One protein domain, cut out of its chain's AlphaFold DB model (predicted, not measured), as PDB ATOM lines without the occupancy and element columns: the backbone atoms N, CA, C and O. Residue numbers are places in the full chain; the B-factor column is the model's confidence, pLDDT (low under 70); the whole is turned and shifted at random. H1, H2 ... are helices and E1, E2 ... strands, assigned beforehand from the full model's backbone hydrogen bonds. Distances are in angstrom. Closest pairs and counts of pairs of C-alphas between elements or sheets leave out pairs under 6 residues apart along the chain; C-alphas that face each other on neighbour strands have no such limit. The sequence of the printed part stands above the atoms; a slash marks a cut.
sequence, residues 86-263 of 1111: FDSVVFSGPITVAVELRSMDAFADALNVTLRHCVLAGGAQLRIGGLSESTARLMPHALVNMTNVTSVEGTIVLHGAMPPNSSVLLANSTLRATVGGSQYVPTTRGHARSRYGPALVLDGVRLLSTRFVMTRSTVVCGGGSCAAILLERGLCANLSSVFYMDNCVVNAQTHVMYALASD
ATOM      1  N   PHE A  86      37.338 119.967  67.059       89.75
ATOM      2  CA  PHE A  86      36.723 118.646  67.053       89.75
ATOM      3  C   PHE A  86      35.597 118.595  68.092       89.75
ATOM      4  O   PHE A  86      35.806 118.977  69.245       89.75
ATOM      5  N   ASP A  87      34.423 118.115  67.694       88.62
ATOM      6  CA  ASP A  87      33.274 117.921  68.582       88.62
ATOM      7  C   ASP A  87      32.647 116.546  68.341       88.62
ATOM      8  O   ASP A  87      32.276 116.229  67.219       88.62
ATOM      9  N   SER A  88      32.530 115.705  69.363       85.75
ATOM     10  CA  SER A  88      31.937 114.365  69.234       85.75
ATOM     11  C   SER A  88      32.660 113.477  68.203       85.75
ATOM     12  O   SER A  88      32.052 112.685  67.483       85.75
ATOM     13  N   VAL A  89      33.987 113.627  68.107       84.75
ATOM     14  CA  VAL A  89      34.847 112.865  67.187       84.75
ATOM     15  C   VAL A  89      35.449 111.658  67.893       84.75
ATOM     16  O   VAL A  89      35.967 111.773  69.005       84.75
ATOM     17  N   VAL A  90      35.441 110.509  67.219       87.88
ATOM     18  CA  VAL A  90      36.063 109.275  67.714       87.88
ATOM     19  C   VAL A  90      37.367 109.020  66.963       87.88
ATOM     20  O   VAL A  90      37.354 108.754  65.764       87.88
ATOM     21  N   PHE A  91      38.495 109.073  67.660       87.94
ATOM     22  CA  PHE A  91      39.801 108.662  67.151       87.94
ATOM     23  C   PHE A  91      39.989 107.176  67.459       87.94
ATOM     24  O   PHE A  91      40.082 106.806  68.628       87.94
ATOM     25  N   SER A  92      40.004 106.319  66.437       85.88
ATOM     26  CA  SER A  92      39.983 104.863  66.616       85.88
ATOM     27  C   SER A  92      41.198 104.184  65.990       85.88
ATOM     28  O   SER A  92      41.516 104.401  64.820       85.88
ATOM     29  N   GLY A  93      41.849 103.323  66.774       82.31
ATOM     30  CA  GLY A  93      43.021 102.554  66.365       82.31
ATOM     31  C   GLY A  93      44.343 103.260  66.684       82.31
ATOM     32  O   GLY A  93      44.343 104.352  67.254       82.31
ATOM     33  N   PRO A  94      45.492 102.663  66.312       86.56
ATOM     34  CA  PRO A  94      46.827 103.177  66.621       86.56
ATOM     35  C   PRO A  94      47.217 104.356  65.709       86.56
ATOM     36  O   PRO A  94      48.277 104.366  65.082       86.56
ATOM     37  N   ILE A  95      46.333 105.346  65.591       88.75
ATOM     38  CA  ILE A  95      46.523 106.539  64.771       88.75
ATOM     39  C   ILE A  95      47.139 107.672  65.579       88.75
ATOM     40  O   ILE A  95      47.033 107.723  66.803       88.75
ATOM     41  N   THR A  96      47.766 108.616  64.884       90.44
ATOM     42  CA  THR A  96      48.252 109.860  65.483       90.44
ATOM     43  C   THR A  96      47.517 111.043  64.878       90.44
ATOM     44  O   THR A  96      47.569 111.265  63.669       90.44
ATOM     45  N   VAL A  97      46.861 111.825  65.730       90.62
ATOM     46  CA  VAL A  97      46.282 113.118  65.375       90.62
ATOM     47  C   VAL A  97      47.184 114.205  65.928       90.62
ATOM     48  O   VAL A  97      47.272 114.395  67.139       90.62
ATOM     49  N   ALA A  98      47.895 114.890  65.041       89.81
ATOM     50  CA  ALA A  98      48.838 115.938  65.397       89.81
ATOM     51  C   ALA A  98      48.217 117.320  65.167       89.81
ATOM     52  O   ALA A  98      47.731 117.608  64.078       89.81
ATOM     53  N   VAL A  99      48.261 118.193  66.170       89.75
ATOM     54  CA  VAL A  99      47.936 119.619  66.049       89.75
ATOM     55  C   VAL A  99      49.232 120.395  66.235       89.75
ATOM     56  O   VAL A  99      49.721 120.527  67.357       89.75
ATOM     57  N   GLU A 100      49.829 120.866  65.142       84.62
ATOM     58  CA  GLU A 100      51.126 121.548  65.182       84.62
ATOM     59  C   GLU A 100      50.951 123.068  65.192       84.62
ATOM     60  O   GLU A 100      50.678 123.671  64.150       84.62
ATOM     61  N   LEU A 101      51.205 123.708  66.342       83.88
ATOM     62  CA  LEU A 101      51.064 125.164  66.489       83.88
ATOM     63  C   LEU A 101      51.936 125.943  65.495       83.88
ATOM     64  O   LEU A 101      51.550 127.017  65.052       83.88
ATOM     65  N   ARG A 102      53.093 125.392  65.094       79.44
ATOM     66  CA  ARG A 102      53.996 126.007  64.100       79.44
ATOM     67  C   ARG A 102      53.352 126.180  62.726       79.44
ATOM     68  O   ARG A 102      53.744 127.079  61.990       79.44
ATOM     69  N   SER A 103      52.450 125.277  62.358       78.69
ATOM     70  CA  SER A 103      51.821 125.276  61.037       78.69
ATOM     71  C   SER A 103      50.600 126.204  60.969       78.69
ATOM     72  O   SER A 103      50.225 126.656  59.885       78.69
ATOM     73  N   MET A 104      50.024 126.544  62.127       80.69
ATOM     74  CA  MET A 104      48.869 127.433  62.252       80.69
ATOM     75  C   MET A 104      49.198 128.888  61.879       80.69
ATOM     76  O   MET A 104      50.360 129.274  61.753       80.69
ATOM     77  N   ASP A 105      48.156 129.699  61.686       77.75
ATOM     78  CA  ASP A 105      48.290 131.092  61.248       77.75
ATOM     79  C   ASP A 105      49.009 131.968  62.289       77.75
ATOM     80  O   ASP A 105      48.428 132.392  63.287       77.75
ATOM     81  N   ALA A 106      50.282 132.265  62.030       74.75
ATOM     82  CA  ALA A 106      51.116 133.097  62.890       74.75
ATOM     83  C   ALA A 106      50.683 134.576  62.942       74.75
ATOM     84  O   ALA A 106      51.189 135.316  63.782       74.75
ATOM     85  N   PHE A 107      49.779 135.018  62.058       72.50
ATOM     86  CA  PHE A 107      49.274 136.393  62.013       72.50
ATOM     87  C   PHE A 107      47.875 136.547  62.623       72.50
ATOM     88  O   PHE A 107      47.345 137.658  62.645       72.50
ATOM     89  N   ALA A 108      47.277 135.460  63.114       75.50
ATOM     90  CA  ALA A 108      45.988 135.496  63.787       75.50
ATOM     91  C   ALA A 108      46.081 136.132  65.183       75.50
ATOM     92  O   ALA A 108      47.118 136.065  65.842       75.50
ATOM     93  N   ASP A 109      44.963 136.679  65.673       78.94
ATOM     94  CA  ASP A 109      44.883 137.246  67.029       78.94
ATOM     95  C   ASP A 109      45.169 136.190  68.117       78.94
ATOM     96  O   ASP A 109      45.798 136.492  69.135       78.94
ATOM     97  N   ALA A 110      44.719 134.947  67.896       86.56
ATOM     98  CA  ALA A 110      44.921 133.798  68.777       86.56
ATOM     99  C   ALA A 110      44.861 132.472  67.999       86.56
ATOM    100  O   ALA A 110      44.155 132.364  66.993       86.56
ATOM    101  N   LEU A 111      45.544 131.440  68.505       88.44
ATOM    102  CA  LEU A 111      45.441 130.065  68.000       88.44
ATOM    103  C   LEU A 111      44.443 129.275  68.844       88.44
ATOM    104  O   LEU A 111      44.683 129.067  70.029       88.44
ATOM    105  N   ASN A 112      43.355 128.784  68.254       89.88
ATOM    106  CA  ASN A 112      42.333 128.033  68.991       89.88
ATOM    107  C   ASN A 112      42.385 126.541  68.666       89.88
ATOM    108  O   ASN A 112      42.237 126.150  67.509       89.88
ATOM    109  N   VAL A 113      42.513 125.710  69.696       92.25
ATOM    110  CA  VAL A 113      42.426 124.250  69.607       92.25
ATOM    111  C   VAL A 113      41.337 123.780  70.561       92.25
ATOM    112  O   VAL A 113      41.482 123.910  71.773       92.25
ATOM    113  N   THR A 114      40.235 123.245  70.042       91.25
ATOM    114  CA  THR A 114      39.086 122.837  70.862       91.25
ATOM    115  C   THR A 114      38.700 121.387  70.610       91.25
ATOM    116  O   THR A 114      38.474 120.998  69.467       91.25
ATOM    117  N   LEU A 115      38.589 120.608  71.685       92.94
ATOM    118  CA  LEU A 115      38.079 119.241  71.689       92.94
ATOM    119  C   LEU A 115      36.920 119.140  72.678       92.94
ATOM    120  O   LEU A 115      37.074 119.465  73.859       92.94
ATOM    121  N   ARG A 116      35.761 118.694  72.194       88.50
ATOM    122  CA  ARG A 116      34.542 118.525  72.992       88.50
ATOM    123  C   ARG A 116      33.943 117.156  72.740       88.50
ATOM    124  O   ARG A 116      33.829 116.768  71.589       88.50
ATOM    125  N   HIS A 117      33.584 116.418  73.789       85.00
ATOM    126  CA  HIS A 117      32.925 115.105  73.659       85.00
ATOM    127  C   HIS A 117      33.699 114.095  72.789       85.00
ATOM    128  O   HIS A 117      33.115 113.184  72.208       85.00
ATOM    129  N   CYS A 118      35.016 114.270  72.647       86.88
ATOM    130  CA  CYS A 118      35.832 113.410  71.798       86.88
ATOM    131  C   CYS A 118      36.213 112.123  72.531       86.88
ATOM    132  O   CYS A 118      36.468 112.142  73.737       86.88
ATOM    133  N   VAL A 119      36.349 111.034  71.776       90.44
ATOM    134  CA  VAL A 119      36.777 109.732  72.296       90.44
ATOM    135  C   VAL A 119      38.086 109.307  71.640       90.44
ATOM    136  O   VAL A 119      38.172 109.262  70.417       90.44
ATOM    137  N   LEU A 120      39.107 108.980  72.432       91.00
ATOM    138  CA  LEU A 120      40.344 108.352  71.960       91.00
ATOM    139  C   LEU A 120      40.287 106.865  72.316       91.00
ATOM    140  O   LEU A 120      40.217 106.528  73.492       91.00
ATOM    141  N   ALA A 121      40.317 105.980  71.324       87.19
ATOM    142  CA  ALA A 121      40.155 104.545  71.529       87.19
ATOM    143  C   ALA A 121      41.206 103.720  70.777       87.19
ATOM    144  O   ALA A 121      41.629 104.069  69.674       87.19
ATOM    145  N   GLY A 122      41.588 102.578  71.351       81.44
ATOM    146  CA  GLY A 122      42.387 101.567  70.652       81.44
ATOM    147  C   GLY A 122      43.823 102.002  70.349       81.44
ATOM    148  O   GLY A 122      44.347 101.673  69.287       81.44
ATOM    149  N   GLY A 123      44.451 102.750  71.261       84.62
ATOM    150  CA  GLY A 123      45.843 103.180  71.108       84.62
ATOM    151  C   GLY A 123      46.044 104.528  70.413       84.62
ATOM    152  O   GLY A 123      47.188 104.884  70.123       84.62
ATOM    153  N   ALA A 124      44.969 105.269  70.130       91.12
ATOM    154  CA  ALA A 124      45.034 106.556  69.446       91.12
ATOM    155  C   ALA A 124      45.854 107.591  70.235       91.12
ATOM    156  O   ALA A 124      45.733 107.710  71.456       91.12
ATOM    157  N   GLN A 125      46.664 108.378  69.529       93.62
ATOM    158  CA  GLN A 125      47.483 109.438  70.110       93.62
ATOM    159  C   GLN A 125      47.031 110.807  69.613       93.62
ATOM    160  O   GLN A 125      47.083 111.080  68.416       93.62
ATOM    161  N   LEU A 126      46.664 111.699  70.531       93.25
ATOM    162  CA  LEU A 126      46.465 113.117  70.234       93.25
ATOM    163  C   LEU A 126      47.724 113.880  70.635       93.25
ATOM    164  O   LEU A 126      48.008 114.009  71.822       93.25
ATOM    165  N   ARG A 127      48.481 114.398  69.667       92.50
ATOM    166  CA  ARG A 127      49.709 115.159  69.921       92.50
ATOM    167  C   ARG A 127      49.481 116.638  69.645       92.50
ATOM    168  O   ARG A 127      49.272 117.031  68.503       92.50
ATOM    169  N   ILE A 128      49.567 117.468  70.675       90.62
ATOM    170  CA  ILE A 128      49.521 118.926  70.564       90.62
ATOM    171  C   ILE A 128      50.964 119.431  70.611       90.62
ATOM    172  O   ILE A 128      51.619 119.439  71.657       90.62
ATOM    173  N   GLY A 129      51.479 119.775  69.431       80.38
ATOM    174  CA  GLY A 129      52.859 120.181  69.207       80.38
ATOM    175  C   GLY A 129      53.061 121.670  69.465       80.38
ATOM    176  O   GLY A 129      52.664 122.509  68.658       80.38
ATOM    177  N   GLY A 130      53.711 121.983  70.577       68.75
ATOM    178  CA  GLY A 130      54.280 123.285  70.898       68.75
ATOM    179  C   GLY A 130      55.568 123.579  70.129       68.75
ATOM    180  O   GLY A 130      55.893 122.956  69.118       68.75
ATOM    181  N   LEU A 131      56.296 124.597  70.582       79.62
ATOM    182  CA  LEU A 131      57.339 125.261  69.803       79.62
ATOM    183  C   LEU A 131      58.703 125.202  70.495       79.62
ATOM    184  O   LEU A 131      58.821 124.929  71.687       79.62
ATOM    185  N   SER A 132      59.766 125.524  69.760       81.06
ATOM    186  CA  SER A 132      61.011 125.969  70.393       81.06
ATOM    187  C   SER A 132      60.772 127.295  71.109       81.06
ATOM    188  O   SER A 132      60.041 128.139  70.598       81.06
ATOM    189  N   GLU A 133      61.427 127.523  72.248       76.81
ATOM    190  CA  GLU A 133      61.207 128.725  73.066       76.81
ATOM    191  C   GLU A 133      61.388 130.040  72.283       76.81
ATOM    192  O   GLU A 133      60.595 130.968  72.430       76.81
ATOM    193  N   SER A 134      62.386 130.110  71.396       74.81
ATOM    194  CA  SER A 134      62.609 131.274  70.528       74.81
ATOM    195  C   SER A 134      61.449 131.535  69.565       74.81
ATOM    196  O   SER A 134      61.127 132.685  69.291       74.81
ATOM    197  N   THR A 135      60.802 130.478  69.073       77.38
ATOM    198  CA  THR A 135      59.642 130.569  68.178       77.38
ATOM    199  C   THR A 135      58.360 130.829  68.959       77.38
ATOM    200  O   THR A 135      57.532 131.600  68.498       77.38
ATOM    201  N   ALA A 136      58.210 130.254  70.155       80.62
ATOM    202  CA  ALA A 136      57.047 130.460  71.017       80.62
ATOM    203  C   ALA A 136      56.805 131.948  71.306       80.62
ATOM    204  O   ALA A 136      55.673 132.407  71.237       80.62
ATOM    205  N   ARG A 137      57.874 132.721  71.540       78.62
ATOM    206  CA  ARG A 137      57.802 134.175  71.780       78.62
ATOM    207  C   ARG A 137      57.367 135.002  70.565       78.62
ATOM    208  O   ARG A 137      57.023 136.165  70.737       78.62
ATOM    209  N   LEU A 138      57.439 134.432  69.363       75.25
ATOM    210  CA  LEU A 138      57.070 135.091  68.107       75.25
ATOM    211  C   LEU A 138      55.668 134.697  67.626       75.25
ATOM    212  O   LEU A 138      55.201 135.249  66.637       75.25
ATOM    213  N   MET A 139      55.024 133.738  68.293       77.50
ATOM    214  CA  MET A 139      53.705 133.234  67.919       77.50
ATOM    215  C   MET A 139      52.608 133.890  68.765       77.50
ATOM    216  O   MET A 139      52.858 134.234  69.925       77.50
ATOM    217  N   PRO A 140      51.390 134.044  68.216       80.19
ATOM    218  CA  PRO A 140      50.239 134.493  68.985       80.19
ATOM    219  C   PRO A 140      49.898 133.496  70.100       80.19
ATOM    220  O   PRO A 140      50.262 132.317  70.049       80.19
ATOM    221  N   HIS A 141      49.196 133.982  71.124       88.69
ATOM    222  CA  HIS A 141      48.789 133.160  72.259       88.69
ATOM    223  C   HIS A 141      47.856 132.022  71.813       88.69
ATOM    224  O   HIS A 141      47.032 132.185  70.911       88.69
ATOM    225  N   ALA A 142      47.999 130.858  72.444       90.88
ATOM    226  CA  ALA A 142      47.244 129.657  72.118       90.88
ATOM    227  C   ALA A 142      46.205 129.336  73.199       90.88
ATOM    228  O   ALA A 142      46.510 129.327  74.392       90.88
ATOM    229  N   LEU A 143      44.980 129.027  72.780       93.19
ATOM    230  CA  LEU A 143      43.880 128.571  73.620       93.19
ATOM    231  C   LEU A 143      43.574 127.108  73.279       93.19
ATOM    232  O   LEU A 143      42.895 126.809  72.297       93.19
ATOM    233  N   VAL A 144      44.085 126.191  74.098       94.38
ATOM    234  CA  VAL A 144      43.841 124.750  73.999       94.38
ATOM    235  C   VAL A 144      42.783 124.363  75.025       94.38
ATOM    236  O   VAL A 144      43.018 124.473  76.225       94.38
ATOM    237  N   ASN A 145      41.617 123.917  74.571       93.75
ATOM    238  CA  ASN A 145      40.494 123.565  75.431       93.75
ATOM    239  C   ASN A 145      40.002 122.146  75.131       93.75
ATOM    240  O   ASN A 145      39.475 121.880  74.052       93.75
ATOM    241  N   MET A 146      40.177 121.249  76.094       95.12
ATOM    242  CA  MET A 146      39.768 119.850  76.054       95.12
ATOM    243  C   MET A 146      38.732 119.623  77.154       95.12
ATOM    244  O   MET A 146      39.058 119.640  78.339       95.12
ATOM    245  N   THR A 147      37.474 119.434  76.769       92.31
ATOM    246  CA  THR A 147      36.354 119.261  77.708       92.31
ATOM    247  C   THR A 147      35.547 118.022  77.367       92.31
ATOM    248  O   THR A 147      35.243 117.813  76.193       92.31
ATOM    249  N   ASN A 148      35.140 117.247  78.373       88.06
ATOM    250  CA  ASN A 148      34.381 116.006  78.175       88.06
ATOM    251  C   ASN A 148      35.103 115.033  77.225       88.06
ATOM    252  O   ASN A 148      34.482 114.444  76.345       88.06
ATOM    253  N   VAL A 149      36.429 114.921  77.342       91.44
ATOM    254  CA  VAL A 149      37.219 113.983  76.540       91.44
ATOM    255  C   VAL A 149      37.279 112.645  77.264       91.44
ATOM    256  O   VAL A 149      37.620 112.585  78.446       91.44
ATOM    257  N   THR A 150      36.989 111.566  76.546       90.19
ATOM    258  CA  THR A 150      37.109 110.202  77.061       90.19
ATOM    259  C   THR A 150      38.244 109.488  76.339       90.19
ATOM    260  O   THR A 150      38.285 109.458  75.115       90.19
ATOM    261  N   SER A 151      39.184 108.905  77.073       89.25
ATOM    262  CA  SER A 151      40.239 108.070  76.500       89.25
ATOM    263  C   SER A 151      40.134 106.655  77.046       89.25
ATOM    264  O   SER A 151      40.060 106.473  78.258       89.25
ATOM    265  N   VAL A 152      40.140 105.665  76.156       87.12
ATOM    266  CA  VAL A 152      40.189 104.235  76.469       87.12
ATOM    267  C   VAL A 152      41.356 103.644  75.688       87.12
ATOM    268  O   VAL A 152      41.263 103.391  74.487       87.12
ATOM    269  N   GLU A 153      42.485 103.474  76.365       87.62
ATOM    270  CA  GLU A 153      43.778 103.094  75.778       87.62
ATOM    271  C   GLU A 153      44.415 104.156  74.868       87.62
ATOM    272  O   GLU A 153      45.435 103.892  74.233       87.62
ATOM    273  N   GLY A 154      43.845 105.360  74.790       88.88
ATOM    274  CA  GLY A 154      44.428 106.485  74.061       88.88
ATOM    275  C   GLY A 154      45.364 107.339  74.922       88.88
ATOM    276  O   GLY A 154      45.263 107.367  76.151       88.88
ATOM    277  N   THR A 155      46.246 108.091  74.266       94.25
ATOM    278  CA  THR A 155      47.229 108.958  74.928       94.25
ATOM    279  C   THR A 155      47.140 110.388  74.401       94.25
ATOM    280  O   THR A 155      47.218 110.627  73.195       94.25
ATOM    281  N   ILE A 156      47.041 111.361  75.308       95.44
ATOM    282  CA  ILE A 156      47.179 112.786  74.981       95.44
ATOM    283  C   ILE A 156      48.629 113.196  75.238       95.44
ATOM    284  O   ILE A 156      49.163 112.949  76.312       95.44
ATOM    285  N   VAL A 157      49.275 113.832  74.266       95.00
ATOM    286  CA  VAL A 157      50.667 114.280  74.351       95.00
ATOM    287  C   VAL A 157      50.727 115.786  74.148       95.00
ATOM    288  O   VAL A 157      50.357 116.287  73.087       95.00
ATOM    289  N   LEU A 158      51.253 116.501  75.135       94.19
ATOM    290  CA  LEU A 158      51.622 117.905  75.020       94.19
ATOM    291  C   LEU A 158      53.138 118.004  74.885       94.19
ATOM    292  O   LEU A 158      53.858 117.502  75.743       94.19
ATOM    293  N   HIS A 159      53.630 118.642  73.825       91.12
ATOM    294  CA  HIS A 159      55.068 118.713  73.561       91.12
ATOM    295  C   HIS A 159      55.561 120.153  73.394       91.12
ATOM    296  O   HIS A 159      54.913 120.928  72.708       91.12
ATOM    297  N   GLY A 160      56.726 120.508  73.939       90.75
ATOM    298  CA  GLY A 160      57.417 121.775  73.649       90.75
ATOM    299  C   GLY A 160      56.905 123.021  74.394       90.75
ATOM    300  O   GLY A 160      56.107 122.949  75.326       90.75
ATOM    301  N   ALA A 161      57.407 124.199  74.008       89.88
ATOM    302  CA  ALA A 161      57.081 125.470  74.655       89.88
ATOM    303  C   ALA A 161      55.762 126.058  74.140       89.88
ATOM    304  O   ALA A 161      55.542 126.144  72.928       89.88
ATOM    305  N   MET A 162      54.920 126.512  75.068       91.50
ATOM    306  CA  MET A 162      53.702 127.253  74.748       91.50
ATOM    307  C   MET A 162      54.018 128.725  74.456       91.50
ATOM    308  O   MET A 162      54.907 129.291  75.102       91.50
ATOM    309  N   PRO A 163      53.314 129.368  73.503       90.25
ATOM    310  CA  PRO A 163      53.421 130.810  73.307       90.25
ATOM    311  C   PRO A 163      53.096 131.585  74.595       90.25
ATOM    312  O   PRO A 163      52.275 131.118  75.391       90.25
ATOM    313  N   PRO A 164      53.684 132.770  74.823       90.12
ATOM    314  CA  PRO A 164      53.364 133.582  75.989       90.12
ATOM    315  C   PRO A 164      51.868 133.882  76.130       90.12
ATOM    316  O   PRO A 164      51.183 134.087  75.129       90.12
ATOM    317  N   ASN A 165      51.368 133.952  77.367       89.75
ATOM    318  CA  ASN A 165      49.959 134.250  77.677       89.75
ATOM    319  C   ASN A 165      48.951 133.207  77.150       89.75
ATOM    320  O   ASN A 165      47.771 133.509  76.976       89.75
ATOM    321  N   SER A 166      49.405 131.978  76.889       92.38
ATOM    322  CA  SER A 166      48.547 130.881  76.427       92.38
ATOM    323  C   SER A 166      47.746 130.234  77.562       92.38
ATOM    324  O   SER A 166      48.047 130.389  78.751       92.38
ATOM    325  N   SER A 167      46.749 129.430  77.192       92.62
ATOM    326  CA  SER A 167      46.018 128.578  78.123       92.62
ATOM    327  C   SER A 167      45.777 127.175  77.600       92.62
ATOM    328  O   SER A 167      45.297 127.017  76.481       92.62
ATOM    329  N   VAL A 168      46.010 126.183  78.452       94.50
ATOM    330  CA  VAL A 168      45.670 124.780  78.236       94.50
ATOM    331  C   VAL A 168      44.691 124.358  79.325       94.50
ATOM    332  O   VAL A 168      45.018 124.446  80.504       94.50
ATOM    333  N   LEU A 169      43.496 123.929  78.935       94.00
ATOM    334  CA  LEU A 169      42.449 123.444  79.826       94.00
ATOM    335  C   LEU A 169      42.114 121.993  79.476       94.00
ATOM    336  O   LEU A 169      41.799 121.702  78.324       94.00
ATOM    337  N   LEU A 170      42.151 121.113  80.473       94.56
ATOM    338  CA  LEU A 170      41.629 119.750  80.428       94.56
ATOM    339  C   LEU A 170      40.590 119.598  81.543       94.56
ATOM    340  O   LEU A 170      40.942 119.579  82.720       94.56
ATOM    341  N   ALA A 171      39.310 119.537  81.188       91.75
ATOM    342  CA  ALA A 171      38.225 119.555  82.163       91.75
ATOM    343  C   ALA A 171      37.182 118.463  81.919       91.75
ATOM    344  O   ALA A 171      36.923 118.091  80.772       91.75
ATOM    345  N   ASN A 172      36.545 117.984  82.992       87.69
ATOM    346  CA  ASN A 172      35.434 117.023  82.934       87.69
ATOM    347  C   ASN A 172      35.760 115.769  82.099       87.69
ATOM    348  O   ASN A 172      34.922 115.294  81.340       87.69
ATOM    349  N   SER A 173      37.008 115.303  82.135       91.25
ATOM    350  CA  SER A 173      37.511 114.288  81.204       91.25
ATOM    351  C   SER A 173      37.900 113.005  81.936       91.25
ATOM    352  O   SER A 173      38.374 113.050  83.069       91.25
ATOM    353  N   THR A 174      37.743 111.864  81.271       90.75
ATOM    354  CA  THR A 174      38.083 110.541  81.815       90.75
ATOM    355  C   THR A 174      39.117 109.894  80.914       90.75
ATOM    356  O   THR A 174      38.814 109.534  79.780       90.75
ATOM    357  N   LEU A 175      40.349 109.756  81.394       93.44
ATOM    358  CA  LEU A 175      41.461 109.228  80.618       93.44
ATOM    359  C   LEU A 175      41.930 107.896  81.202       93.44
ATOM    360  O   LEU A 175      42.485 107.860  82.296       93.44
ATOM    361  N   ARG A 176      41.733 106.802  80.471       89.06
ATOM    362  CA  ARG A 176      42.148 105.454  80.863       89.06
ATOM    363  C   ARG A 176      43.184 104.914  79.888       89.06
ATOM    364  O   ARG A 176      42.995 104.994  78.675       89.06
ATOM    365  N   ALA A 177      44.250 104.328  80.418       87.19
ATOM    366  CA  ALA A 177      45.249 103.624  79.628       87.19
ATOM    367  C   ALA A 177      45.834 102.429  80.392       87.19
ATOM    368  O   ALA A 177      45.864 102.392  81.622       87.19
ATOM    369  N   THR A 178      46.326 101.443  79.653       85.50
ATOM    370  CA  THR A 178      47.079 100.309  80.186       85.50
ATOM    371  C   THR A 178      48.412 100.166  79.462       85.50
ATOM    372  O   THR A 178      48.595 100.640  78.338       85.50
ATOM    373  N   VAL A 179      49.363  99.467  80.086       82.62
ATOM    374  CA  VAL A 179      50.665  99.152  79.462       82.62
ATOM    375  C   VAL A 179      50.497  98.362  78.149       82.62
ATOM    376  O   VAL A 179      51.330  98.468  77.246       82.62
ATOM    377  N   GLY A 180      49.429  97.563  78.034       77.75
ATOM    378  CA  GLY A 180      49.128  96.757  76.850       77.75
ATOM    379  C   GLY A 180      48.452  97.537  75.720       77.75
ATOM    380  O   GLY A 180      48.786  97.300  74.556       77.75
ATOM    381  N   GLY A 181      47.535  98.451  76.052       80.19
ATOM    382  CA  GLY A 181      46.728  99.172  75.066       80.19
ATOM    383  C   GLY A 181      47.338 100.486  74.576       80.19
ATOM    384  O   GLY A 181      47.255 100.763  73.375       80.19
ATOM    385  N   SER A 182      48.027 101.250  75.434       83.38
ATOM    386  CA  SER A 182      48.727 102.464  74.992       83.38
ATOM    387  C   SER A 182      49.817 102.131  73.967       83.38
ATOM    388  O   SER A 182      50.603 101.190  74.128       83.38
ATOM    389  N   GLN A 183      49.875 102.938  72.906       85.31
ATOM    390  CA  GLN A 183      50.878 102.842  71.837       85.31
ATOM    391  C   GLN A 183      51.989 103.887  71.980       85.31
ATOM    392  O   GLN A 183      52.796 104.073  71.065       85.31
ATOM    393  N   TYR A 184      52.032 104.606  73.104       87.19
ATOM    394  CA  TYR A 184      53.072 105.595  73.337       87.19
ATOM    395  C   TYR A 184      54.421 104.918  73.598       87.19
ATOM    396  O   TYR A 184      54.546 104.053  74.465       87.19
ATOM    397  N   VAL A 185      55.453 105.348  72.872       86.12
ATOM    398  CA  VAL A 185      56.828 104.875  73.057       86.12
ATOM    399  C   VAL A 185      57.684 106.039  73.555       86.12
ATOM    400  O   VAL A 185      57.792 107.042  72.840       86.12
ATOM    401  N   PRO A 186      58.307 105.927  74.743       85.31
ATOM    402  CA  PRO A 186      59.224 106.943  75.240       85.31
ATOM    403  C   PRO A 186      60.400 107.164  74.292       85.31
ATOM    404  O   PRO A 186      60.963 106.224  73.727       85.31
ATOM    405  N   THR A 187      60.813 108.419  74.160       82.44
ATOM    406  CA  THR A 187      61.928 108.822  73.286       82.44
ATOM    407  C   THR A 187      63.184 109.202  74.067       82.44
ATOM    408  O   THR A 187      64.263 109.355  73.489       82.44
ATOM    409  N   THR A 188      63.074 109.308  75.392       81.06
ATOM    410  CA  THR A 188      64.178 109.619  76.296       81.06
ATOM    411  C   THR A 188      65.305 108.588  76.177       81.06
ATOM    412  O   THR A 188      65.102 107.367  76.201       81.06
ATOM    413  N   ARG A 189      66.540 109.087  76.044       76.81
ATOM    414  CA  ARG A 189      67.740 108.265  75.853       76.81
ATOM    415  C   ARG A 189      67.914 107.297  77.028       76.81
ATOM    416  O   ARG A 189      67.896 107.713  78.176       76.81
ATOM    417  N   GLY A 190      68.112 106.012  76.729       73.00
ATOM    418  CA  GLY A 190      68.235 104.951  77.741       73.00
ATOM    419  C   GLY A 190      66.911 104.282  78.132       73.00
ATOM    420  O   GLY A 190      66.942 103.154  78.610       73.00
ATOM    421  N   HIS A 191      65.766 104.901  77.826       75.75
ATOM    422  CA  HIS A 191      64.428 104.395  78.170       75.75
ATOM    423  C   HIS A 191      63.577 104.010  76.947       75.75
ATOM    424  O   HIS A 191      62.427 103.618  77.092       75.75
ATOM    425  N   ALA A 192      64.149 104.034  75.737       63.34
ATOM    426  CA  ALA A 192      63.448 103.731  74.482       63.34
ATOM    427  C   ALA A 192      62.923 102.281  74.354       63.34
ATOM    428  O   ALA A 192      62.152 101.982  73.448       63.34
ATOM    429  N   ARG A 193      63.360 101.360  75.228       62.25
ATOM    430  CA  ARG A 193      62.831  99.981  75.316       62.25
ATOM    431  C   ARG A 193      61.790  99.807  76.423       62.25
ATOM    432  O   ARG A 193      61.201  98.734  76.527       62.25
ATOM    433  N   SER A 194      61.592 100.820  77.263       72.31
ATOM    434  CA  SER A 194      60.650 100.762  78.372       72.31
ATOM    435  C   SER A 194      59.236 101.001  77.857       72.31
ATOM    436  O   SER A 194      58.983 101.970  77.145       72.31
ATOM    437  N   ARG A 195      58.311 100.115  78.226       78.62
ATOM    438  CA  ARG A 195      56.898 100.230  77.862       78.62
ATOM    439  C   ARG A 195      56.108 100.755  79.059       78.62
ATOM    440  O   ARG A 195      56.067 100.109  80.107       78.62
ATOM    441  N   TYR A 196      55.502 101.923  78.882       82.31
ATOM    442  CA  TYR A 196      54.600 102.559  79.844       82.31
ATOM    443  C   TYR A 196      53.216 102.689  79.207       82.31
ATOM    444  O   TYR A 196      53.108 102.724  77.984       82.31
ATOM    445  N   GLY A 197      52.172 102.767  80.034       85.50
ATOM    446  CA  GLY A 197      50.790 102.946  79.582       85.50
ATOM    447  C   GLY A 197      50.209 104.336  79.853       85.50
ATOM    448  O   GLY A 197      49.190 104.390  80.529       85.50
ATOM    449  N   PRO A 198      50.827 105.457  79.426       91.38
ATOM    450  CA  PRO A 198      50.387 106.776  79.858       91.38
ATOM    451  C   PRO A 198      49.082 107.218  79.207       91.38
ATOM    452  O   PRO A 198      48.880 107.080  77.998       91.38
ATOM    453  N   ALA A 199      48.232 107.840  80.018       93.38
ATOM    454  CA  ALA A 199      47.025 108.513  79.563       93.38
ATOM    455  C   ALA A 199      47.328 109.962  79.130       93.38
ATOM    456  O   ALA A 199      46.788 110.448  78.135       93.38
ATOM    457  N   LEU A 200      48.250 110.628  79.839       95.19
ATOM    458  CA  LEU A 200      48.755 111.964  79.525       95.19
ATOM    459  C   LEU A 200      50.287 111.957  79.475       95.19
ATOM    460  O   LEU A 200      50.945 111.388  80.340       95.19
ATOM    461  N   VAL A 201      50.867 112.626  78.484       95.25
ATOM    462  CA  VAL A 201      52.314 112.812  78.360       95.25
ATOM    463  C   VAL A 201      52.635 114.297  78.255       95.25
ATOM    464  O   VAL A 201      52.071 115.002  77.418       95.25
ATOM    465  N   LEU A 202      53.573 114.758  79.080       94.88
ATOM    466  CA  LEU A 202      54.136 116.105  79.045       94.88
ATOM    467  C   LEU A 202      55.602 116.011  78.625       94.88
ATOM    468  O   LEU A 202      56.465 115.567  79.377       94.88
ATOM    469  N   ASP A 203      55.883 116.419  77.400       93.19
ATOM    470  CA  ASP A 203      57.161 116.182  76.752       93.19
ATOM    471  C   ASP A 203      57.901 117.498  76.467       93.19
ATOM    472  O   ASP A 203      57.654 118.176  75.469       93.19
ATOM    473  N   GLY A 204      58.818 117.888  77.350       91.19
ATOM    474  CA  GLY A 204      59.590 119.125  77.248       91.19
ATOM    475  C   GLY A 204      58.714 120.373  77.351       91.19
ATOM    476  O   GLY A 204      58.991 121.378  76.689       91.19
ATOM    477  N   VAL A 205      57.628 120.290  78.124       94.25
ATOM    478  CA  VAL A 205      56.628 121.352  78.234       94.25
ATOM    479  C   VAL A 205      57.214 122.548  78.978       94.25
ATOM    480  O   VAL A 205      57.661 122.437  80.122       94.25
ATOM    481  N   ARG A 206      57.187 123.714  78.324       93.31
ATOM    482  CA  ARG A 206      57.561 124.998  78.934       93.31
ATOM    483  C   ARG A 206      56.381 125.953  78.916       93.31
ATOM    484  O   ARG A 206      55.881 126.302  77.847       93.31
ATOM    485  N   LEU A 207      55.977 126.387  80.100       94.38
ATOM    486  CA  LEU A 207      54.945 127.387  80.317       94.38
ATOM    487  C   LEU A 207      55.634 128.744  80.505       94.38
ATOM    488  O   LEU A 207      56.519 128.883  81.351       94.38
ATOM    489  N   LEU A 208      55.254 129.727  79.686       92.25
ATOM    490  CA  LEU A 208      55.797 131.088  79.696       92.25
ATOM    491  C   LEU A 208      54.624 132.048  79.872       92.25
ATOM    492  O   LEU A 208      53.859 132.241  78.932       92.25
ATOM    493  N   SER A 209      54.389 132.566  81.077       92.75
ATOM    494  CA  SER A 209      53.128 133.258  81.412       92.75
ATOM    495  C   SER A 209      51.887 132.473  80.961       92.75
ATOM    496  O   SER A 209      50.919 133.038  80.468       92.75
ATOM    497  N   THR A 210      51.958 131.141  81.022       92.50
ATOM    498  CA  THR A 210      50.945 130.230  80.478       92.50
ATOM    499  C   THR A 210      50.232 129.530  81.623       92.50
ATOM    500  O   THR A 210      50.870 129.128  82.598       92.50
ATOM    501  N   ARG A 211      48.919 129.338  81.484       92.88
ATOM    502  CA  ARG A 211      48.122 128.536  82.420       92.88
ATOM    503  C   ARG A 211      47.870 127.140  81.853       92.88
ATOM    504  O   ARG A 211      47.296 127.012  80.778       92.88
ATOM    505  N   PHE A 212      48.288 126.106  82.567       94.56
ATOM    506  CA  PHE A 212      47.875 124.725  82.355       94.56
ATOM    507  C   PHE A 212      46.947 124.339  83.501       94.56
ATOM    508  O   PHE A 212      47.345 124.387  84.661       94.56
ATOM    509  N   VAL A 213      45.709 123.991  83.172       93.56
ATOM    510  CA  VAL A 213      44.647 123.718  84.134       93.56
ATOM    511  C   VAL A 213      44.053 122.358  83.825       93.56
ATOM    512  O   VAL A 213      43.507 122.150  82.743       93.56
ATOM    513  N   MET A 214      44.128 121.450  84.788       93.56
ATOM    514  CA  MET A 214      43.405 120.189  84.770       93.56
ATOM    515  C   MET A 214      42.392 120.198  85.907       93.56
ATOM    516  O   MET A 214      42.765 120.417  87.054       93.56
ATOM    517  N   THR A 215      41.109 120.006  85.606       90.31
ATOM    518  CA  THR A 215      40.074 120.067  86.644       90.31
ATOM    519  C   THR A 215      38.962 119.051  86.438       90.31
ATOM    520  O   THR A 215      38.638 118.707  85.297       90.31
ATOM    521  N   ARG A 216      38.372 118.542  87.526       84.38
ATOM    522  CA  ARG A 216      37.215 117.624  87.485       84.38
ATOM    523  C   ARG A 216      37.433 116.434  86.550       84.38
ATOM    524  O   ARG A 216      36.573 116.114  85.734       84.38
ATOM    525  N   SER A 217      38.629 115.857  86.576       87.94
ATOM    526  CA  SER A 217      39.044 114.845  85.604       87.94
ATOM    527  C   SER A 217      39.607 113.611  86.294       87.94
ATOM    528  O   SER A 217      40.264 113.702  87.331       87.94
ATOM    529  N   THR A 218      39.368 112.456  85.685       87.62
ATOM    530  CA  THR A 218      39.805 111.156  86.189       87.62
ATOM    531  C   THR A 218      40.873 110.587  85.265       87.62
ATOM    532  O   THR A 218      40.678 110.553  84.053       87.62
ATOM    533  N   VAL A 219      41.997 110.135  85.819       90.50
ATOM    534  CA  VAL A 219      43.099 109.527  85.061       90.50
ATOM    535  C   VAL A 219      43.438 108.171  85.667       90.50
ATOM    536  O   VAL A 219      43.823 108.096  86.831       90.50
ATOM    537  N   VAL A 220      43.298 107.098  84.892       86.50
ATOM    538  CA  VAL A 220      43.483 105.719  85.364       86.50
ATOM    539  C   VAL A 220      44.523 104.998  84.513       86.50
ATOM    540  O   VAL A 220      44.452 105.019  83.284       86.50
ATOM    541  N   CYS A 221      45.478 104.342  85.174       83.81
ATOM    542  CA  CYS A 221      46.591 103.643  84.542       83.81
ATOM    543  C   CYS A 221      46.762 102.219  85.094       83.81
ATOM    544  O   CYS A 221      47.172 102.041  86.245       83.81
ATOM    545  N   GLY A 222      46.503 101.200  84.267       77.25
ATOM    546  CA  GLY A 222      46.638  99.781  84.633       77.25
ATOM    547  C   GLY A 222      47.898  99.082  84.092       77.25
ATOM    548  O   GLY A 222      48.308  99.287  82.947       77.25
ATOM    549  N   GLY A 223      48.504  98.200  84.891       72.88
ATOM    550  CA  GLY A 223      49.638  97.350  84.501       72.88
ATOM    551  C   GLY A 223      50.913  97.610  85.313       72.88
ATOM    552  O   GLY A 223      51.160  98.718  85.785       72.88
ATOM    553  N   GLY A 224      51.760  96.584  85.464       68.12
ATOM    554  CA  GLY A 224      52.882  96.575  86.421       68.12
ATOM    555  C   GLY A 224      53.984  97.632  86.222       68.12
ATOM    556  O   GLY A 224      54.856  97.758  87.081       68.12
ATOM    557  N   SER A 225      53.957  98.389  85.120       72.38
ATOM    558  CA  SER A 225      54.831  99.540  84.833       72.38
ATOM    559  C   SER A 225      54.047 100.811  84.471       72.38
ATOM    560  O   SER A 225      54.584 101.701  83.819       72.38
ATOM    561  N   CYS A 226      52.763 100.905  84.824       82.25
ATOM    562  CA  CYS A 226      51.908 102.002  84.376       82.25
ATOM    563  C   CYS A 226      52.192 103.321  85.119       82.25
ATOM    564  O   CYS A 226      52.178 103.359  86.356       82.25
ATOM    565  N   ALA A 227      52.407 104.392  84.349       87.06
ATOM    566  CA  ALA A 227      52.500 105.770  84.822       87.06
ATOM    567  C   ALA A 227      51.373 106.606  84.200       87.06
ATOM    568  O   ALA A 227      51.339 106.725  82.977       87.06
ATOM    569  N   ALA A 228      50.450 107.148  85.004       90.88
ATOM    570  CA  ALA A 228      49.253 107.830  84.486       90.88
ATOM    571  C   ALA A 228      49.602 109.092  83.679       90.88
ATOM    572  O   ALA A 228      49.077 109.302  82.580       90.88
ATOM    573  N   ILE A 229      50.527 109.887  84.217       94.19
ATOM    574  CA  ILE A 229      51.121 111.062  83.592       94.19
ATOM    575  C   ILE A 229      52.618 110.794  83.410       94.19
ATOM    576  O   ILE A 229      53.344 110.579  84.379       94.19
ATOM    577  N   LEU A 230      53.100 110.808  82.172       93.31
ATOM    578  CA  LEU A 230      54.515 110.598  81.867       93.31
ATOM    579  C   LEU A 230      55.178 111.923  81.495       93.31
ATOM    580  O   LEU A 230      54.663 112.660  80.655       93.31
ATOM    581  N   LEU A 231      56.326 112.215  82.098       93.44
ATOM    582  CA  LEU A 231      57.124 113.395  81.786       93.44
ATOM    583  C   LEU A 231      58.409 112.989  81.069       93.44
ATOM    584  O   LEU A 231      59.152 112.120  81.524       93.44
ATOM    585  N   GLU A 232      58.692 113.667  79.964       91.38
ATOM    586  CA  GLU A 232      59.946 113.546  79.222       91.38
ATOM    587  C   GLU A 232      60.566 114.930  79.041       91.38
ATOM    588  O   GLU A 232      59.852 115.916  78.911       91.38
ATOM    589  N   ARG A 233      61.900 115.028  79.026       89.75
ATOM    590  CA  ARG A 233      62.649 116.278  78.765       89.75
ATOM    591  C   ARG A 233      62.296 117.471  79.681       89.75
ATOM    592  O   ARG A 233      62.634 118.609  79.351       89.75
ATOM    593  N   GLY A 234      61.705 117.201  80.845       89.12
ATOM    594  CA  GLY A 234      61.405 118.166  81.909       89.12
ATOM    595  C   GLY A 234      60.097 118.950  81.745       89.12
ATOM    596  O   GLY A 234      59.571 119.116  80.644       89.12
ATOM    597  N   LEU A 235      59.606 119.470  82.874       95.12
ATOM    598  CA  LEU A 235      58.462 120.382  82.969       95.12
ATOM    599  C   LEU A 235      58.925 121.696  83.608       95.12
ATOM    600  O   LEU A 235      59.491 121.699  84.702       95.12
ATOM    601  N   CYS A 236      58.700 122.815  82.921       95.75
ATOM    602  CA  CYS A 236      59.151 124.130  83.374       95.75
ATOM    603  C   CYS A 236      58.004 125.141  83.365       95.75
ATOM    604  O   CYS A 236      57.409 125.386  82.313       95.75
ATOM    605  N   ALA A 237      57.727 125.758  84.512       96.31
ATOM    606  CA  ALA A 237      56.829 126.898  84.644       96.31
ATOM    607  C   ALA A 237      57.648 128.156  84.943       96.31
ATOM    608  O   ALA A 237      58.335 128.206  85.958       96.31
ATOM    609  N   ASN A 238      57.591 129.152  84.057       94.25
ATOM    610  CA  ASN A 238      58.356 130.394  84.178       94.25
ATOM    611  C   ASN A 238      57.505 131.622  83.796       94.25
ATOM    612  O   ASN A 238      56.508 131.500  83.079       94.25
ATOM    613  N   LEU A 239      57.924 132.817  84.215       93.06
ATOM    614  CA  LEU A 239      57.280 134.103  83.920       93.06
ATOM    615  C   LEU A 239      55.827 134.166  84.423       93.06
ATOM    616  O   LEU A 239      54.916 134.418  83.635       93.06
ATOM    617  N   SER A 240      55.598 133.914  85.711       93.56
ATOM    618  CA  SER A 240      54.258 133.879  86.320       93.56
ATOM    619  C   SER A 240      53.304 132.879  85.654       93.56
ATOM    620  O   SER A 240      52.129 133.167  85.430       93.56
ATOM    621  N   SER A 241      53.822 131.700  85.306       95.31
ATOM    622  CA  SER A 241      53.019 130.592  84.778       95.31
ATOM    623  C   SER A 241      52.305 129.828  85.884       95.31
ATOM    624  O   SER A 241      52.710 129.862  87.043       95.31
ATOM    625  N   VAL A 242      51.269 129.082  85.504       94.44
ATOM    626  CA  VAL A 242      50.483 128.265  86.429       94.44
ATOM    627  C   VAL A 242      50.343 126.855  85.878       94.44
ATOM    628  O   VAL A 242      49.869 126.679  84.758       94.44
ATOM    629  N   PHE A 243      50.723 125.855  86.668       95.56
ATOM    630  CA  PHE A 243      50.317 124.465  86.489       95.56
ATOM    631  C   PHE A 243      49.384 124.105  87.644       95.56
ATOM    632  O   PHE A 243      49.809 124.081  88.798       95.56
ATOM    633  N   TYR A 244      48.109 123.884  87.339       93.19
ATOM    634  CA  TYR A 244      47.052 123.729  88.331       93.19
ATOM    635  C   TYR A 244      46.263 122.448  88.081       93.19
ATOM    636  O   TYR A 244      45.727 122.255  86.988       93.19
ATOM    637  N   MET A 245      46.191 121.587  89.092       92.88
ATOM    638  CA  MET A 245      45.331 120.409  89.119       92.88
ATOM    639  C   MET A 245      44.333 120.551  90.262       92.88
ATOM    640  O   MET A 245      44.750 120.658  91.410       92.88
ATOM    641  N   ASP A 246      43.042 120.532  89.956       90.12
ATOM    642  CA  ASP A 246      41.979 120.693  90.951       90.12
ATOM    643  C   ASP A 246      40.902 119.625  90.799       90.12
ATOM    644  O   ASP A 246      40.462 119.326  89.688       90.12
ATOM    645  N   ASN A 247      40.461 119.044  91.911       87.44
ATOM    646  CA  ASN A 247      39.379 118.063  91.914       87.44
ATOM    647  C   ASN A 247      39.605 116.920  90.902       87.44
ATOM    648  O   ASN A 247      38.729 116.553  90.112       87.44
ATOM    649  N   CYS A 248      40.841 116.420  90.860       88.94
ATOM    650  CA  CYS A 248      41.252 115.344  89.972       88.94
ATOM    651  C   CYS A 248      41.384 114.033  90.745       88.94
ATOM    652  O   CYS A 248      41.884 114.012  91.871       88.94
ATOM    653  N   VAL A 249      40.994 112.930  90.110       87.69
ATOM    654  CA  VAL A 249      41.203 111.584  90.651       87.69
ATOM    655  C   VAL A 249      42.208 110.858  89.780       87.69
ATOM    656  O   VAL A 249      41.942 110.609  88.606       87.69
ATOM    657  N   VAL A 250      43.369 110.523  90.336       88.38
ATOM    658  CA  VAL A 250      44.440 109.865  89.588       88.38
ATOM    659  C   VAL A 250      44.797 108.539  90.238       88.38
ATOM    660  O   VAL A 250      45.234 108.503  91.385       88.38
ATOM    661  N   ASN A 251      44.615 107.446  89.502       83.44
ATOM    662  CA  ASN A 251      44.881 106.090  89.964       83.44
ATOM    663  C   ASN A 251      45.893 105.411  89.036       83.44
ATOM    664  O   ASN A 251      45.681 105.331  87.824       83.44
ATOM    665  N   ALA A 252      46.994 104.920  89.593       83.62
ATOM    666  CA  ALA A 252      48.001 104.190  88.842       83.62
ATOM    667  C   ALA A 252      48.584 103.027  89.644       83.62
ATOM    668  O   ALA A 252      48.793 103.124  90.847       83.62
ATOM    669  N   GLN A 253      48.950 101.934  88.974       75.12
ATOM    670  CA  GLN A 253      49.563 100.802  89.673       75.12
ATOM    671  C   GLN A 253      50.993 101.097  90.164       75.12
ATOM    672  O   GLN A 253      51.380 100.600  91.220       75.12
ATOM    673  N   THR A 254      51.792 101.881  89.419       79.88
ATOM    674  CA  THR A 254      53.177 102.203  89.823       79.88
ATOM    675  C   THR A 254      53.433 103.662  90.140       79.88
ATOM    676  O   THR A 254      53.880 103.942  91.247       79.88
ATOM    677  N   HIS A 255      53.172 104.567  89.198       84.12
ATOM    678  CA  HIS A 255      53.454 105.991  89.371       84.12
ATOM    679  C   HIS A 255      52.264 106.820  88.916       84.12
ATOM    680  O   HIS A 255      51.675 106.537  87.872       84.12
ATOM    681  N   VAL A 256      51.928 107.871  89.655       89.19
ATOM    682  CA  VAL A 256      50.924 108.829  89.181       89.19
ATOM    683  C   VAL A 256      51.550 109.707  88.096       89.19
ATOM    684  O   VAL A 256      51.108 109.688  86.951       89.19
ATOM    685  N   MET A 257      52.623 110.409  88.437       92.00
ATOM    686  CA  MET A 257      53.422 111.261  87.574       92.00
ATOM    687  C   MET A 257      54.877 110.775  87.579       92.00
ATOM    688  O   MET A 257      55.568 110.865  88.590       92.00
ATOM    689  N   TYR A 258      55.349 110.249  86.449       90.88
ATOM    690  CA  TYR A 258      56.691 109.674  86.332       90.88
ATOM    691  C   TYR A 258      57.538 110.460  85.338       90.88
ATOM    692  O   TYR A 258      57.236 110.475  84.143       90.88
ATOM    693  N   ALA A 259      58.604 111.103  85.809       88.56
ATOM    694  CA  ALA A 259      59.517 111.859  84.969       88.56
ATOM    695  C   ALA A 259      60.747 111.017  84.605       88.56
ATOM    696  O   ALA A 259      61.620 110.744  85.426       88.56
ATOM    697  N   LEU A 260      60.845 110.631  83.331       83.44
ATOM    698  CA  LEU A 260      61.959 109.849  82.801       83.44
ATOM    699  C   LEU A 260      63.232 110.699  82.779       83.44
ATOM    700  O   LEU A 260      63.445 111.472  81.843       83.44
ATOM    701  N   ALA A 261      64.056 110.577  83.826       81.56
ATOM    702  CA  ALA A 261      65.294 111.346  83.999       81.56
ATOM    703  C   ALA A 261      65.092 112.855  83.736       81.56
ATOM    704  O   ALA A 261      65.881 113.494  83.040       81.56
ATOM    705  N   SER A 262      63.968 113.388  84.219       88.81
ATOM    706  CA  SER A 262      63.455 114.708  83.860       88.81
ATOM    707  C   SER A 262      63.168 115.541  85.106       88.81
ATOM    708  O   SER A 262      62.660 115.023  86.097       88.81
ATOM    709  N   ASP A 263      63.468 116.836  85.031       94.06
ATOM    710  CA  ASP A 263      63.379 117.756  86.169       94.06
ATOM    711  C   ASP A 263      62.051 118.526  86.196       94.06
ATOM    712  O   ASP A 263      61.446 118.785  85.146       94.06
TER     713      ASP A 263
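AT A GLANCE: This is residues 86 to 263 of the 1111 residues of an uncharacterized protein of Trypanosoma cruzi Dm28c (UniProt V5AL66). The printed part is a solenoid, its backbone wound in stacked turns with three walls, each wall a parallel sheet that gains one strand with each turn. The short helix H1 sits at one corner of the stack, and residues 179 to 199 make a long loop outside the turns. You have 178 residues with one named helix and 17 named strands, E1 to E5, H1, then E6 to E17, mostly strand by class. The sheets run E2 E5 E8 E11 E14 E17, E3 E6 E9 E12 E15 and E1 E4 E7 E10 E13 E16. The whole is compact, with a radius of gyration of the C-alphas of 15.2 A and spans of 45 by 37 by 30 A.

HOW THE PARTS SIT: Begin with the twisted sheet of E2, residues 96 to 100, E5, 125 to 129, E8, 155 to 161, E11, 200 to 208, E14, 227 to 238, and E17, 255 to 259. Look between E8 and E11, parallel at 22 degrees, for N 203 and O 158, 2.8 A apart and within hydrogen-bond range. E11 bends by 77 degrees at residue 204, and E14 by 83 degrees at residue 233. E14 and E17 are parallel at 48 degrees, with N 231 and O 258 within hydrogen-bond range at 2.8 A. The next sheet holds E3, residues 111 to 116, E6, 142 to 147, E9, 167 to 171, E12, 211 to 215, and E15, 242 to 246; between E3 and E6, N 145 and O 113 are within hydrogen-bond range at 2.8 A. The third holds E1, residues 90 to 92, E4, 119 to 121, E7, 150 to 152, E10, 174 to 178, E13, 218 to 222, and E16, 249 to 252; between E10 and E13, N 220 and O 175 are within hydrogen-bond range at 2.8 A. E3 runs on into E4 across a break of 2 residues, at 76 degrees. The closest C-alphas of E13 and E14 are those of Cys 221 and Ala 228, 5.0 A apart. H1, residues 133 to 136, only grazes the first sheet; its closest C-alphas to E8 are those of Glu 133 and Ala 161, 5.5 A apart. H1 is too short for an O i to N i+4 pair, and its 1 O i to N i+3 pair is within range.

IN THESE COORDINATES: Find C-alpha 90 at (36.063, 109.275, 67.714), where E1 begins. E14, the longest strand by residues, goes from C-alpha 227 at (52.500, 105.770, 84.822) to C-alpha 238, 25.3 A; E11 measures 20.4 A and E8 19.2 A. E17 ends at C-alpha 259, (59.517, 111.859, 84.969).

THE WHOLE: The two C-alphas farthest apart are those of Phe 107 and Gly 224, 46.8 A. The printed part has no cut, and the link from E10 to E11, 21 residues, is long. Mean pLDDT of the printed part is 87.1; residues 130, 192 to 193 and 224 are under 70.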